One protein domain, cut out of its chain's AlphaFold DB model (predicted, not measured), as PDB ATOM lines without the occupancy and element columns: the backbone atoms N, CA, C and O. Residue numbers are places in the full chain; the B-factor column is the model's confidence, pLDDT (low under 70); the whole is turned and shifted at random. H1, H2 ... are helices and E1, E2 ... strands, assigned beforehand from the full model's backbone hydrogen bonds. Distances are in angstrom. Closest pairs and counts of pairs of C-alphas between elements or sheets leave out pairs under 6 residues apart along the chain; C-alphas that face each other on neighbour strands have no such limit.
ATOM      1  N   ASP A  27      15.088  35.212  17.014       76.69
ATOM      2  CA  ASP A  27      16.164  35.401  16.036       76.69
ATOM      3  C   ASP A  27      16.476  34.125  15.229       76.69
ATOM      4  O   ASP A  27      17.073  34.199  14.157       76.69
ATOM      5  N   ASP A  28      16.037  32.952  15.705       80.62
ATOM      6  CA  ASP A  28      16.188  31.677  14.993       80.62
ATOM      7  C   ASP A  28      15.085  31.447  13.942       80.62
ATOM      8  O   ASP A  28      15.111  30.434  13.226       80.62
ATOM      9  N   ILE A  29      14.088  32.338  13.853       83.00
ATOM     10  CA  ILE A  29      13.054  32.239  12.824       83.00
ATOM     11  C   ILE A  29      13.636  32.664  11.476       83.00
ATOM     12  O   ILE A  29      14.167  33.757  11.302       83.00
ATOM     13  N   GLN A  30      13.523  31.776  10.500       85.06
ATOM     14  CA  GLN A  30      13.971  32.014   9.141       85.06
ATOM     15  C   GLN A  30      12.754  32.116   8.241       85.06
ATOM     16  O   GLN A  30      11.868  31.259   8.260       85.06
ATOM     17  N   CYS A  31      12.724  33.159   7.427       83.44
ATOM     18  CA  CYS A  31      11.687  33.362   6.436       83.44
ATOM     19  C   CYS A  31      12.244  33.124   5.033       83.44
ATOM     20  O   CYS A  31      13.342  33.569   4.701       83.44
ATOM     21  N   ARG A  32      11.473  32.422   4.202       79.19
ATOM     22  CA  ARG A  32      11.750  32.195   2.782       79.19
ATOM     23  C   ARG A  32      10.628  32.773   1.936       79.19
ATOM     24  O   ARG A  32       9.452  32.568   2.229       79.19
ATOM     25  N   CYS A  33      10.987  33.464   0.863       74.81
ATOM     26  CA  CYS A  33      10.009  33.953  -0.103       74.81
ATOM     27  C   CYS A  33       9.685  32.861  -1.127       74.81
ATOM     28  O   CYS A  33      10.582  32.380  -1.822       74.81
ATOM     29  N   LEU A  34       8.411  32.481  -1.237       70.75
ATOM     30  CA  LEU A  34       7.931  31.602  -2.296       70.75
ATOM     31  C   LEU A  34       7.168  32.420  -3.338       70.75
ATOM     32  O   LEU A  34       6.094  32.967  -3.078       70.75
ATOM     33  N   THR A  35       7.734  32.470  -4.542       62.66
ATOM     34  CA  THR A  35       7.104  33.078  -5.717       62.66
ATOM     35  C   THR A  35       6.508  31.956  -6.560       62.66
ATOM     36  O   THR A  35       7.238  31.181  -7.170       62.66
ATOM     37  N   PHE A  36       5.178  31.834  -6.572       58.25
ATOM     38  CA  PHE A  36       4.475  30.781  -7.323       58.25
ATOM     39  C   PHE A  36       4.070  31.207  -8.740       58.25
ATOM     40  O   PHE A  36       3.558  30.385  -9.498       58.25
ATOM     41  N   SER A  37       4.268  32.476  -9.109       48.44
ATOM     42  CA  SER A  37       3.820  33.011 -10.394       48.44
ATOM     43  C   SER A  37       4.967  33.601 -11.206       48.44
ATOM     44  O   SER A  37       5.570  34.596 -10.816       48.44
ATOM     45  N   THR A  38       5.213  33.032 -12.385       51.81
ATOM     46  CA  THR A  38       6.074  33.624 -13.423       51.81
ATOM     47  C   THR A  38       5.388  34.767 -14.179       51.81
ATOM     48  O   THR A  38       6.031  35.423 -14.995       51.81
ATOM     49  N   SER A  39       4.088  35.004 -13.943       47.12
ATOM     50  CA  SER A  39       3.277  36.018 -14.635       47.12
ATOM     51  C   SER A  39       2.906  37.229 -13.770       47.12
ATOM     52  O   SER A  39       2.303  38.173 -14.282       47.12
ATOM     53  N   ALA A  40       3.244  37.222 -12.476       53.09
ATOM     54  CA  ALA A  40       3.051  38.372 -11.595       53.09
ATOM     55  C   ALA A  40       4.150  39.424 -11.822       53.09
ATOM     56  O   ALA A  40       5.260  39.092 -12.237       53.09
ATOM     57  N   ALA A  41       3.837  40.699 -11.553       51.22
ATOM     58  CA  ALA A  41       4.819  41.782 -11.588       51.22
ATOM     59  C   ALA A  41       6.062  41.383 -10.766       51.22
ATOM     60  O   ALA A  41       5.892  40.775  -9.706       51.22
ATOM     61  N   PRO A  42       7.288  41.675 -11.241       51.09
ATOM     62  CA  PRO A  42       8.517  41.232 -10.594       51.09
ATOM     63  C   PRO A  42       8.611  41.836  -9.193       51.09
ATOM     64  O   PRO A  42       9.050  42.968  -9.009       51.09
ATOM     65  N   THR A  43       8.166  41.085  -8.194       54.88
ATOM     66  CA  THR A  43       8.423  41.397  -6.794       54.88
ATOM     67  C   THR A  43       9.900  41.154  -6.516       54.88
ATOM     68  O   THR A  43      10.484  40.208  -7.043       54.88
ATOM     69  N   HIS A  44      10.500  41.978  -5.659       54.44
ATOM     70  CA  HIS A  44      11.921  41.928  -5.285       54.44
ATOM     71  C   HIS A  44      12.392  40.615  -4.623       54.44
ATOM     72  O   HIS A  44      13.557  40.509  -4.247       54.44
ATOM     73  N   CYS A  45      11.542  39.589  -4.530       55.03
ATOM     74  CA  CYS A  45      11.984  38.211  -4.347       55.03
ATOM     75  C   CYS A  45      12.628  37.721  -5.649       55.03
ATOM     76  O   CYS A  45      12.011  37.007  -6.442       55.03
ATOM     77  N   ILE A  46      13.859  38.170  -5.903       53.06
ATOM     78  CA  ILE A  46      14.653  37.715  -7.044       53.06
ATOM     79  C   ILE A  46      14.712  36.189  -6.966       53.06
ATOM     80  O   ILE A  46      14.938  35.617  -5.904       53.06
ATOM     81  N   TYR A  47      14.446  35.562  -8.107       47.94
ATOM     82  CA  TYR A  47      14.190  34.141  -8.360       47.94
ATOM     83  C   TYR A  47      15.324  33.165  -7.968       47.94
ATOM     84  O   TYR A  47      15.389  32.048  -8.476       47.94
ATOM     85  N   GLN A  48      16.254  33.574  -7.112       44.09
ATOM     86  CA  GLN A  48      17.490  32.870  -6.823       44.09
ATOM     87  C   GLN A  48      17.576  32.540  -5.337       44.09
ATOM     88  O   GLN A  48      17.773  33.412  -4.501       44.09
ATOM     89  N   GLU A  49      17.418  31.243  -5.069       51.59
ATOM     90  CA  GLU A  49      17.992  30.525  -3.930       51.59
ATOM     91  C   GLU A  49      17.696  31.115  -2.548       51.59
ATOM     92  O   GLU A  49      18.466  31.905  -2.022       51.59
ATOM     93  N   LEU A  50      16.602  30.637  -1.939       56.59
ATOM     94  CA  LEU A  50      16.460  30.408  -0.493       56.59
ATOM     95  C   LEU A  50      17.150  31.455   0.407       56.59
ATOM     96  O   LEU A  50      17.848  31.088   1.353       56.59
ATOM     97  N   LEU A  51      16.969  32.751   0.139       63.81
ATOM     98  CA  LEU A  51      17.542  33.766   1.010       63.81
ATOM     99  C   LEU A  51      16.822  33.658   2.355       63.81
ATOM    100  O   LEU A  51      15.603  33.808   2.430       63.81
ATOM    101  N   THR A  52      17.571  33.313   3.396       71.56
ATOM    102  CA  THR A  52      17.075  33.268   4.767       71.56
ATOM    103  C   THR A  52      16.967  34.702   5.259       71.56
ATOM    104  O   THR A  52      17.990  35.338   5.519       71.56
ATOM    105  N   LEU A  53      15.744  35.221   5.330       77.62
ATOM    106  CA  LEU A  53      15.476  36.532   5.911       77.62
ATOM    107  C   LEU A  53      15.190  36.368   7.404       77.62
ATOM    108  O   LEU A  53      14.462  35.454   7.802       77.62
ATOM    109  N   ASP A  54      15.743  37.276   8.200       83.38
ATOM    110  CA  ASP A  54      15.314  37.535   9.571       83.38
ATOM    111  C   ASP A  54      13.873  38.064   9.593       83.38
ATOM    112  O   ASP A  54      13.351  38.556   8.584       83.38
ATOM    113  N   TRP A  55      13.221  37.962  10.752       85.44
ATOM    114  CA  TRP A  55      11.825  38.367  10.908       85.44
ATOM    115  C   TRP A  55      11.571  39.816  10.479       85.44
ATOM    116  O   TRP A  55      10.616  40.081   9.750       85.44
ATOM    117  N   ASP A  56      12.424  40.750  10.900       87.06
ATOM    118  CA  ASP A  56      12.212  42.178  10.660       87.06
ATOM    119  C   ASP A  56      12.355  42.523   9.171       87.06
ATOM    120  O   ASP A  56      11.521  43.240   8.598       87.06
ATOM    121  N   THR A  57      13.357  41.952   8.498       85.12
ATOM    122  CA  THR A  57      13.495  42.090   7.042       85.12
ATOM    123  C   THR A  57      12.335  41.422   6.303       85.12
ATOM    124  O   THR A  57      11.797  41.995   5.356       85.12
ATOM    125  N   ALA A  58      11.892  40.240   6.736       84.62
ATOM    126  CA  ALA A  58      10.758  39.559   6.116       84.62
ATOM    127  C   ALA A  58       9.452  40.350   6.276       84.62
ATOM    128  O   ALA A  58       8.700  40.489   5.313       84.62
ATOM    129  N   TYR A  59       9.201  40.909   7.460       86.88
ATOM    130  CA  TYR A  59       8.007  41.700   7.747       86.88
ATOM    131  C   TYR A  59       8.001  43.032   6.991       86.88
ATOM    132  O   TYR A  59       6.997  43.394   6.379       86.88
ATOM    133  N   SER A  60       9.131  43.742   6.953       86.75
ATOM    134  CA  SER A  60       9.245  44.974   6.162       86.75
ATOM    135  C   SER A  60       9.082  44.716   4.662       86.75
ATOM    136  O   SER A  60       8.399  45.483   3.979       86.75
ATOM    137  N   LEU A  61       9.628  43.608   4.148       83.25
ATOM    138  CA  LEU A  61       9.430  43.188   2.762       83.25
ATOM    139  C   LEU A  61       7.964  42.837   2.481       83.25
ATOM    140  O   LEU A  61       7.449  43.199   1.419       83.25
ATOM    141  N   ALA A  62       7.309  42.160   3.427       84.12
ATOM    142  CA  ALA A  62       5.903  41.803   3.344       84.12
ATOM    143  C   ALA A  62       5.016  43.043   3.245       84.12
ATOM    144  O   ALA A  62       4.238  43.158   2.304       84.12
ATOM    145  N   LEU A  63       5.209  44.010   4.144       85.19
ATOM    146  CA  LEU A  63       4.475  45.274   4.135       85.19
ATOM    147  C   LEU A  63       4.730  46.093   2.866       85.19
ATOM    148  O   LEU A  63       3.798  46.654   2.295       85.19
ATOM    149  N   ALA A  64       5.981  46.162   2.404       84.44
ATOM    150  CA  ALA A  64       6.339  46.955   1.230       84.44
ATOM    151  C   ALA A  64       5.747  46.406  -0.080       84.44
ATOM    152  O   ALA A  64       5.576  47.163  -1.035       84.44
ATOM    153  N   ASN A  65       5.461  45.102  -0.138       77.25
ATOM    154  CA  ASN A  65       5.018  44.415  -1.353       77.25
ATOM    155  C   ASN A  65       3.640  43.748  -1.206       77.25
ATOM    156  O   ASN A  65       3.271  42.960  -2.074       77.25
ATOM    157  N   ASP A  66       2.906  44.046  -0.127       81.56
ATOM    158  CA  ASP A  66       1.605  43.444   0.198       81.56
ATOM    159  C   ASP A  66       1.632  41.899   0.158       81.56
ATOM    160  O   ASP A  66       0.761  41.232  -0.401       81.56
ATOM    161  N   LEU A  67       2.704  41.303   0.700       79.25
ATOM    162  CA  LEU A  67       2.875  39.848   0.737       79.25
ATOM    163  C   LEU A  67       2.284  39.281   2.022       79.25
ATOM    164  O   LEU A  67       2.577  39.750   3.120       79.25
ATOM    165  N   LYS A  68       1.541  38.179   1.905       83.69
ATOM    166  CA  LYS A  68       1.049  37.455   3.080       83.69
ATOM    167  C   LYS A  68       2.178  36.627   3.699       83.69
ATOM    168  O   LYS A  68       2.760  35.766   3.029       83.69
ATOM    169  N   ILE A  69       2.442  36.854   4.984       85.12
ATOM    170  CA  ILE A  69       3.314  36.003   5.799       85.12
ATOM    171  C   ILE A  69       2.505  34.792   6.266       85.12
ATOM    172  O   ILE A  69       1.372  34.918   6.727       85.12
ATOM    173  N   GLN A  70       3.078  33.605   6.130       86.75
ATOM    174  CA  GLN A  70       2.525  32.357   6.639       86.75
ATOM    175  C   GLN A  70       3.579  31.617   7.447       86.75
ATOM    176  O   GLN A  70       4.776  31.690   7.167       86.75
ATOM    177  N   PHE A  71       3.124  30.856   8.432       86.12
ATOM    178  CA  PHE A  71       4.001  29.976   9.187       86.12
ATOM    179  C   PHE A  71       4.087  28.611   8.516       86.12
ATOM    180  O   PHE A  71       3.097  28.093   7.988       86.12
ATOM    181  N   ALA A  72       5.280  28.019   8.559       83.62
ATOM    182  CA  ALA A  72       5.544  26.703   7.989       83.62
ATOM    183  C   ALA A  72       4.644  25.611   8.597       83.62
ATOM    184  O   ALA A  72       4.262  24.671   7.904       83.62
ATOM    185  N   SER A  73       4.291  25.728   9.882       81.62
ATOM    186  CA  SER A  73       3.413  24.777  10.569       81.62
ATOM    187  C   SER A  73       2.748  25.371  11.816       81.62
ATOM    188  O   SER A  73       3.232  26.352  12.384       81.62
ATOM    189  N   ASP A  74       1.696  24.717  12.321       82.75
ATOM    190  CA  ASP A  74       1.079  25.074  13.614       82.75
ATOM    191  C   ASP A  74       2.083  24.930  14.772       82.75
ATOM    192  O   ASP A  74       2.069  25.686  15.747       82.75
ATOM    193  N   LYS A  75       3.017  23.978  14.644       81.94
ATOM    194  CA  LYS A  75       4.107  23.776  15.602       81.94
ATOM    195  C   LYS A  75       5.010  25.005  15.663       81.94
ATOM    196  O   LYS A  75       5.399  25.409  16.758       81.94
ATOM    197  N   THR A  76       5.295  25.628  14.523       82.38
ATOM    198  CA  THR A  76       6.049  26.880  14.447       82.38
ATOM    199  C   THR A  76       5.339  27.989  15.222       82.38
ATOM    200  O   THR A  76       5.962  28.621  16.069       82.38
ATOM    201  N   ILE A  77       4.029  28.165  15.018       83.94
ATOM    202  CA  ILE A  77       3.230  29.161  15.751       83.94
ATOM    203  C   ILE A  77       3.303  28.906  17.258       83.94
ATOM    204  O   ILE A  77       3.600  29.813  18.032       83.94
ATOM    205  N   SER A  78       3.101  27.655  17.682       83.94
ATOM    206  CA  SER A  78       3.161  27.299  19.102       83.94
ATOM    207  C   SER A  78       4.535  27.582  19.720       83.94
ATOM    208  O   SER A  78       4.612  28.053  20.853       83.94
ATOM    209  N   LYS A  79       5.620  27.367  18.960       83.75
ATOM    210  CA  LYS A  79       6.985  27.688  19.387       83.75
ATOM    211  C   LYS A  79       7.182  29.191  19.530       83.75
ATOM    212  O   LYS A  79       7.668  29.610  20.574       83.75
ATOM    213  N   VAL A  80       6.762  29.981  18.539       84.62
ATOM    214  CA  VAL A  80       6.825  31.452  18.582       84.62
ATOM    215  C   VAL A  80       6.076  31.983  19.808       84.62
ATOM    216  O   VAL A  80       6.636  32.742  20.592       84.62
ATOM    217  N   LEU A  81       4.853  31.509  20.048       85.12
ATOM    218  CA  LEU A  81       4.048  31.920  21.204       85.12
ATOM    219  C   LEU A  81       4.604  31.428  22.552       85.12
ATOM    220  O   LEU A  81       4.265  31.988  23.591       85.12
ATOM    221  N   SER A  82       5.444  30.391  22.551       84.81
ATOM    222  CA  SER A  82       6.087  29.868  23.764       84.81
ATOM    223  C   SER A  82       7.354  30.624  24.176       84.81
ATOM    224  O   SER A  82       7.926  30.317  25.225       84.81
ATOM    225  N   ILE A  83       7.810  31.596  23.376       83.62
ATOM    226  CA  ILE A  83       9.019  32.368  23.671       83.62
ATOM    227  C   ILE A  83       8.761  33.233  24.920       83.62
ATOM    228  O   ILE A  83       7.832  34.037  24.933       83.62
ATOM    229  N   PRO A  84       9.594  33.136  25.973       77.94
ATOM    230  CA  PRO A  84       9.382  33.847  27.238       77.94
ATOM    231  C   PRO A  84       9.681  35.359  27.173       77.94
ATOM    232  O   PRO A  84       9.654  36.038  28.200       77.94
ATOM    233  N   ARG A  85       9.997  35.895  25.987       80.19
ATOM    234  CA  ARG A  85      10.260  37.319  25.739       80.19
ATOM    235  C   ARG A  85       9.011  37.993  25.163       80.19
ATOM    236  O   ARG A  85       8.235  37.330  24.479       80.19
ATOM    237  N   PRO A  86       8.816  39.302  25.402       79.44
ATOM    238  CA  PRO A  86       7.729  40.037  24.770       79.44
ATOM    239  C   PRO A  86       7.889  39.970  23.250       79.44
ATOM    240  O   PRO A  86       8.893  40.431  22.705       79.44
ATOM    241  N   LEU A  87       6.909  39.366  22.582       80.81
ATOM    242  CA  LEU A  87       6.882  39.308  21.130       80.81
ATOM    243  C   LEU A  87       6.541  40.687  20.558       80.81
ATOM    244  O   LEU A  87       5.666  41.370  21.102       80.81
ATOM    245  N   PRO A  88       7.196  41.106  19.465       84.62
ATOM    246  CA  PRO A  88       6.813  42.326  18.779       84.62
ATOM    247  C   PRO A  88       5.396  42.175  18.214       84.62
ATOM    248  O   PRO A  88       4.968  41.090  17.815       84.62
ATOM    249  N   THR A  89       4.653  43.281  18.181       85.44
ATOM    250  CA  THR A  89       3.255  43.304  17.724       85.44
ATOM    251  C   THR A  89       3.103  42.799  16.293       85.44
ATOM    252  O   THR A  89       2.103  42.157  15.995       85.44
ATOM    253  N   SER A  90       4.120  43.002  15.451       83.62
ATOM    254  CA  SER A  90       4.190  42.481  14.082       83.62
ATOM    255  C   SER A  90       4.099  40.955  14.015       83.62
ATOM    256  O   SER A  90       3.431  40.417  13.138       83.62
ATOM    257  N   VAL A  91       4.724  40.239  14.958       82.56
ATOM    258  CA  VAL A  91       4.624  38.771  15.046       82.56
ATOM    259  C   VAL A  91       3.234  38.354  15.489       82.56
ATOM    260  O   VAL A  91       2.677  37.406  14.946       82.56
ATOM    261  N   LEU A  92       2.667  39.051  16.473       83.00
ATOM    262  CA  LEU A  92       1.344  38.725  17.000       83.00
ATOM    263  C   LEU A  92       0.252  38.916  15.940       83.00
ATOM    264  O   LEU A  92      -0.609  38.053  15.787       83.00
ATOM    265  N   GLU A  93       0.336  40.010  15.185       83.12
ATOM    266  CA  GLU A  93      -0.531  40.308  14.046       83.12
ATOM    267  C   GLU A  93      -0.370  39.247  12.952       83.12
ATOM    268  O   GLU A  93      -1.350  38.632  12.540       83.12
ATOM    269  N   ALA A  94       0.868  38.909  12.584       81.44
ATOM    270  CA  ALA A  94       1.126  37.863  11.600       81.44
ATOM    271  C   ALA A  94       0.649  36.471  12.050       81.44
ATOM    272  O   ALA A  94       0.229  35.682  11.212       81.44
ATOM    273  N   VAL A  95       0.693  36.137  13.345       82.56
ATOM    274  CA  VAL A  95       0.133  34.881  13.888       82.56
ATOM    275  C   VAL A  95      -1.395  34.898  13.867       82.56
ATOM    276  O   VAL A  95      -2.014  33.864  13.626       82.56
ATOM    277  N   GLN A  96      -2.006  36.055  14.116       81.38
ATOM    278  CA  GLN A  96      -3.457  36.212  14.109       81.38
ATOM    279  C   GLN A  96      -4.040  36.178  12.687       81.38
ATOM    280  O   GLN A  96      -5.123  35.628  12.480       81.38
ATOM    281  N   GLU A  97      -3.330  36.749  11.715       74.56
ATOM    282  CA  GLU A  97      -3.717  36.795  10.298       74.56
ATOM    283  C   GLU A  97      -3.210  35.591   9.486       74.56
ATOM    284  O   GLU A  97      -3.743  35.252   8.417       74.56
ATOM    285  N   GLY A  98      -2.151  34.953   9.978       62.91
ATOM    286  CA  GLY A  98      -1.441  33.867   9.326       62.91
ATOM    287  C   GLY A  98      -2.209  32.561   9.414       62.91
ATOM    288  O   GLY A  98      -2.235  31.893  10.441       62.91
ATOM    289  N   GLU A  99      -2.782  32.146   8.290       62.34
ATOM    290  CA  GLU A  99      -3.183  30.755   8.103       62.34
ATOM    291  C   GLU A  99      -1.923  29.898   7.956       62.34
ATOM    292  O   GLU A  99      -0.976  30.277   7.259       62.34
ATOM    293  N   THR A 100      -1.894  28.738   8.607       66.12
ATOM    294  CA  THR A 100      -0.825  27.769   8.373       66.12
ATOM    295  C   THR A 100      -0.961  27.166   6.990       66.12
ATOM    296  O   THR A 100      -2.068  27.008   6.465       66.12
ATOM    297  N   LEU A 101       0.187  26.877   6.367       60.19
ATOM    298  CA  LEU A 101       0.208  26.332   5.019       60.19
ATOM    299  C   LEU A 101      -0.653  25.055   4.990       60.19
ATOM    300  O   LEU A 101      -0.341  24.102   5.711       60.19
ATOM    301  N   PRO A 102      -1.740  25.003   4.197       56.16
ATOM    302  CA  PRO A 102      -2.586  23.826   4.164       56.16
ATOM    303  C   PRO A 102      -1.769  22.654   3.618       56.16
ATOM    304  O   PRO A 102      -1.292  22.695   2.488       56.16
ATOM    305  N   LEU A 103      -1.649  21.584   4.410       51.50
ATOM    306  CA  LEU A 103      -0.963  20.345   4.020       51.50
ATOM    307  C   LEU A 103      -1.645  19.615   2.846       51.50
ATOM    308  O   LEU A 103      -1.159  18.577   2.407       51.50
ATOM    309  N   ASP A 104      -2.785  20.114   2.365       48.56
ATOM    310  CA  ASP A 104      -3.555  19.491   1.299       48.56
ATOM    311  C   ASP A 104      -3.120  20.029  -0.078       48.56
ATOM    312  O   ASP A 104      -3.503  21.145  -0.446       48.56
ATOM    313  N   PRO A 105      -2.373  19.244  -0.882       53.56
ATOM    314  CA  PRO A 105      -1.944  19.644  -2.225       53.56
ATOM    315  C   PRO A 105      -3.124  19.835  -3.195       53.56
ATOM    316  O   PRO A 105      -2.949  20.363  -4.294       53.56
ATOM    317  N   SER A 106      -4.333  19.412  -2.809       47.53
ATOM    318  CA  SER A 106      -5.559  19.512  -3.610       47.53
ATOM    319  C   SER A 106      -6.180  20.911  -3.563       47.53
ATOM    320  O   SER A 106      -6.899  21.312  -4.486       47.53
ATOM    321  N   LYS A 107      -5.894  21.688  -2.509       54.06
ATOM    322  CA  LYS A 107      -6.268  23.102  -2.437       54.06
ATOM    323  C   LYS A 107      -5.225  23.890  -3.209       54.06
ATOM    324  O   LYS A 107      -4.200  24.267  -2.657       54.06
ATOM    325  N   LYS A 108      -5.501  24.106  -4.500       50.38
ATOM    326  CA  LYS A 108      -4.709  24.958  -5.398       50.38
ATOM    327  C   LYS A 108      -4.177  26.167  -4.629       50.38
ATOM    328  O   LYS A 108      -4.947  27.075  -4.312       50.38
ATOM    329  N   LEU A 109      -2.872  26.160  -4.364       55.97
ATOM    330  CA  LEU A 109      -2.108  27.345  -4.010       55.97
ATOM    331  C   LEU A 109      -2.409  28.359  -5.112       55.97
ATOM    332  O   LEU A 109      -1.941  28.219  -6.243       55.97
ATOM    333  N   ARG A 110      -3.300  29.316  -4.829       53.19
ATOM    334  CA  ARG A 110      -3.482  30.467  -5.709       53.19
ATOM    335  C   ARG A 110      -2.097  31.074  -5.891       53.19
ATOM    336  O   ARG A 110      -1.347  31.164  -4.923       53.19
ATOM    337  N   SER A 111      -1.765  31.399  -7.133       59.03
ATOM    338  CA  SER A 111      -0.464  31.881  -7.598       59.03
ATOM    339  C   SER A 111      -0.154  33.281  -7.053       59.03
ATOM    340  O   SER A 111      -0.029  34.247  -7.804       59.03
ATOM    341  N   GLU A 112      -0.123  33.407  -5.737       64.19
ATOM    342  CA  GLU A 112       0.124  34.625  -4.987       64.19
ATOM    343  C   GLU A 112       1.488  34.490  -4.321       64.19
ATOM    344  O   GLU A 112       1.860  33.414  -3.836       64.19
ATOM    345  N   ASN A 113       2.236  35.586  -4.308       71.38
ATOM    346  CA  ASN A 113       3.554  35.635  -3.695       71.38
ATOM    347  C   ASN A 113       3.383  35.647  -2.176       71.38
ATOM    348  O   ASN A 113       2.613  36.443  -1.633       71.38
ATOM    349  N   ARG A 114       4.052  34.719  -1.491       77.12
ATOM    350  CA  ARG A 114       3.866  34.475  -0.055       77.12
ATOM    351  C   ARG A 114       5.223  34.297   0.614       77.12
ATOM    352  O   ARG A 114       6.122  33.666   0.057       77.12
ATOM    353  N   LEU A 115       5.359  34.828   1.823       80.38
ATOM    354  CA  LEU A 115       6.527  34.616   2.678       80.38
ATOM    355  C   LEU A 115       6.214  33.495   3.662       80.38
ATOM    356  O   LEU A 115       5.160  33.511   4.291       80.38
ATOM    357  N   ILE A 116       7.105  32.516   3.782       83.25
ATOM    358  CA  ILE A 116       6.948  31.396   4.709       83.25
ATOM    359  C   ILE A 116       8.040  31.456   5.761       83.25
ATOM    360  O   ILE A 116       9.217  31.354   5.430       83.25
ATOM    361  N   CYS A 117       7.639  31.579   7.021       85.00
ATOM    362  CA  CYS A 117       8.536  31.670   8.164       85.00
ATOM    363  C   CYS A 117       8.475  30.411   9.032       85.00
ATOM    364  O   CYS A 117       7.400  29.853   9.277       85.00
ATOM    365  N   GLY A 118       9.623  29.975   9.544       85.31
ATOM    366  CA  GLY A 118       9.691  28.925  10.554       85.31
ATOM    367  C   GLY A 118      11.081  28.684  11.118       85.31
ATOM    368  O   GLY A 118      12.004  29.444  10.856       85.31
ATOM    369  N   PHE A 119      11.225  27.643  11.935       81.69
ATOM    370  CA  PHE A 119      12.484  27.358  12.623       81.69
ATOM    371  C   PHE A 119      13.272  26.268  11.897       81.69
ATOM    372  O   PHE A 119      12.768  25.157  11.737       81.69
ATOM    373  N   GLY A 120      14.517  26.574  11.517       74.81
ATOM    374  CA  GLY A 120      15.485  25.600  11.002       74.81
ATOM    375  C   GLY A 120      14.972  24.749   9.834       74.81
ATOM    376  O   GLY A 120      14.626  25.262   8.768       74.81
ATOM    377  N   ASP A 121      14.925  23.434  10.054       66.12
ATOM    378  CA  ASP A 121      14.544  22.413   9.076       66.12
ATOM    379  C   ASP A 121      13.076  22.513   8.634       66.12
ATOM    380  O   ASP A 121      12.745  22.113   7.517       66.12
ATOM    381  N   GLU A 122      12.190  23.102   9.445       66.44
ATOM    382  CA  GLU A 122      10.772  23.285   9.091       66.44
ATOM    383  C   GLU A 122      10.608  24.144   7.823       66.44
ATOM    384  O   GLU A 122       9.691  23.916   7.040       66.44
ATOM    385  N   VAL A 123      11.521  25.088   7.576       66.56
ATOM    386  CA  VAL A 123      11.496  25.982   6.401       66.56
ATOM    387  C   VAL A 123      12.208  25.357   5.202       66.56
ATOM    388  O   VAL A 123      11.884  25.646   4.045       66.56
ATOM    389  N   GLU A 124      13.162  24.462   5.468       62.44
ATOM    390  CA  GLU A 124      13.882  23.710   4.445       62.44
ATOM    391  C   GLU A 124      12.939  22.822   3.634       62.44
ATOM    392  O   GLU A 124      12.930  22.874   2.403       62.44
ATOM    393  N   HIS A 125      12.046  22.122   4.330       58.56
ATOM    394  CA  HIS A 125      11.101  21.185   3.727       58.56
ATOM    395  C   HIS A 125       9.974  21.851   2.927       58.56
ATOM    396  O   HIS A 125       9.348  21.192   2.096       58.56
ATOM    397  N   VAL A 126       9.703  23.140   3.157       61.09
ATOM    398  CA  VAL A 126       8.627  23.860   2.460       61.09
ATOM    399  C   VAL A 126       9.088  24.392   1.098       61.09
ATOM    400  O   VAL A 126       8.285  24.492   0.172       61.09
ATOM    401  N   GLY A 127      10.389  24.668   0.945       52.69
ATOM    402  CA  GLY A 127      10.993  25.007  -0.349       52.69
ATOM    403  C   GLY A 127      11.312  23.787  -1.221       52.69
ATOM    404  O   GLY A 127      11.332  23.904  -2.442       52.69
ATOM    405  N   ASP A 128      11.509  22.614  -0.613       50.22
ATOM    406  CA  ASP A 128      11.965  21.386  -1.287       50.22
ATOM    407  C   ASP A 128      10.844  20.592  -1.996       50.22
ATOM    408  O   ASP A 128      10.871  19.370  -2.105       50.22
ATOM    409  N   GLY A 129       9.801  21.271  -2.482       49.28
ATOM    410  CA  GLY A 129       8.937  20.699  -3.518       49.28
ATOM    411  C   GLY A 129       8.219  19.382  -3.180       49.28
ATOM    412  O   GLY A 129       7.774  18.694  -4.092       49.28
TER     413      GLY A 129
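What this domain is: This is residues 27 to 129 of the 207 residues of an uncharacterized protein of Setosphaeria turcica (strain 28A) (UniProt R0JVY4). What is the main picture? A small sheet, E1 E3 E2, makes the core, with H1 along one face and H4 along the other, while H2 crosses the end of E3 and H3 packs beside E2. Residues 82 to 87 stick out at one end, and the long loop of residues 35 to 54 has Ser 39 at the other. What is it made of? The 103 printed residues hold four named helices and three named strands, in the order E1 H1 E2 H2 H3 E3 H4; the sheet is mixed, and the class is mixed, helices and strands, with under half of the residues, 51, in named elements. The whole is compact, with a radius of gyration of the C-alphas of 13.2 A and spans of 42 by 30 by 23 A.

How they stand to each other: How are the strands paired? Edge strand E1, residues 29 to 34, is antiparallel to inner strand E3, residues 114 to 119, at 152 degrees; N 32 and O 116, 2.8 A apart, are within hydrogen-bond range. E3 is parallel to edge strand E2, residues 68 to 71, at 26 degrees, with N 115 and O 68 within hydrogen-bond range at 3.0 A. Which helices run along the strands? H1, residues 55 to 65, has a height over the sheet of 9.1 A and stands at 5 degrees to E3 on the local plane; its closest C-alpha pair with E1 is Ala 58 and Cys 31, 6.3 A. H4, residues 121 to 127, is on the opposite face, at a height of 8.4 A and 4 degrees to E3 on the local plane; the closest C-alphas, Val 123 and Cys 117, are 6.7 A apart. Where are the other helices? H2, residues 74 to 81, runs across the strands, at 82 degrees to E3 on the local plane; the closest C-alphas, Thr 76 and Gly 118, are 5.7 A apart. H3, residues 89 to 97, only grazes the sheet with residues 91 to 97; the C-alphas of Ala 94 and Ile 69, its closest pair with E2, are 6.5 A apart. What names and backbone pairs apply? There are three layers, helices on both faces of a sheet, and E2, H2 H3, E3 form a strand-helix-strand unit, parallel neighbour strands with helices between, whose crossover is left-handed. Every O i to N i+4 pair is within hydrogen-bond range in H1, H2 and H3; H4 has 1 of 3, beside 3 of 4 O i to N i+3 pairs.

Where its parts are: Where do the first and last elements lie? E1 begins at C-alpha 29 (13.054, 32.239, 12.824), and H4 ends at C-alpha 127 (10.993, 25.007, -0.349). How long are the longer elements? From first to last C-alpha, E3 measures 16.9 A, E1 16.0 A, H1 15.3 A and H3 12.1 A.

The domain as a whole: How far does it reach? The two C-alphas farthest apart, those of Ser 39 and Pro 84, are 42.4 A apart, and the printed part has no cut. Which links are long, and where is confidence low? E1 to H1 and H3 to E3 are long links, of 20 and 16 residues. The model's pLDDT is under 70 in residues 35 to 51, 98 to 112 and 121 to 129.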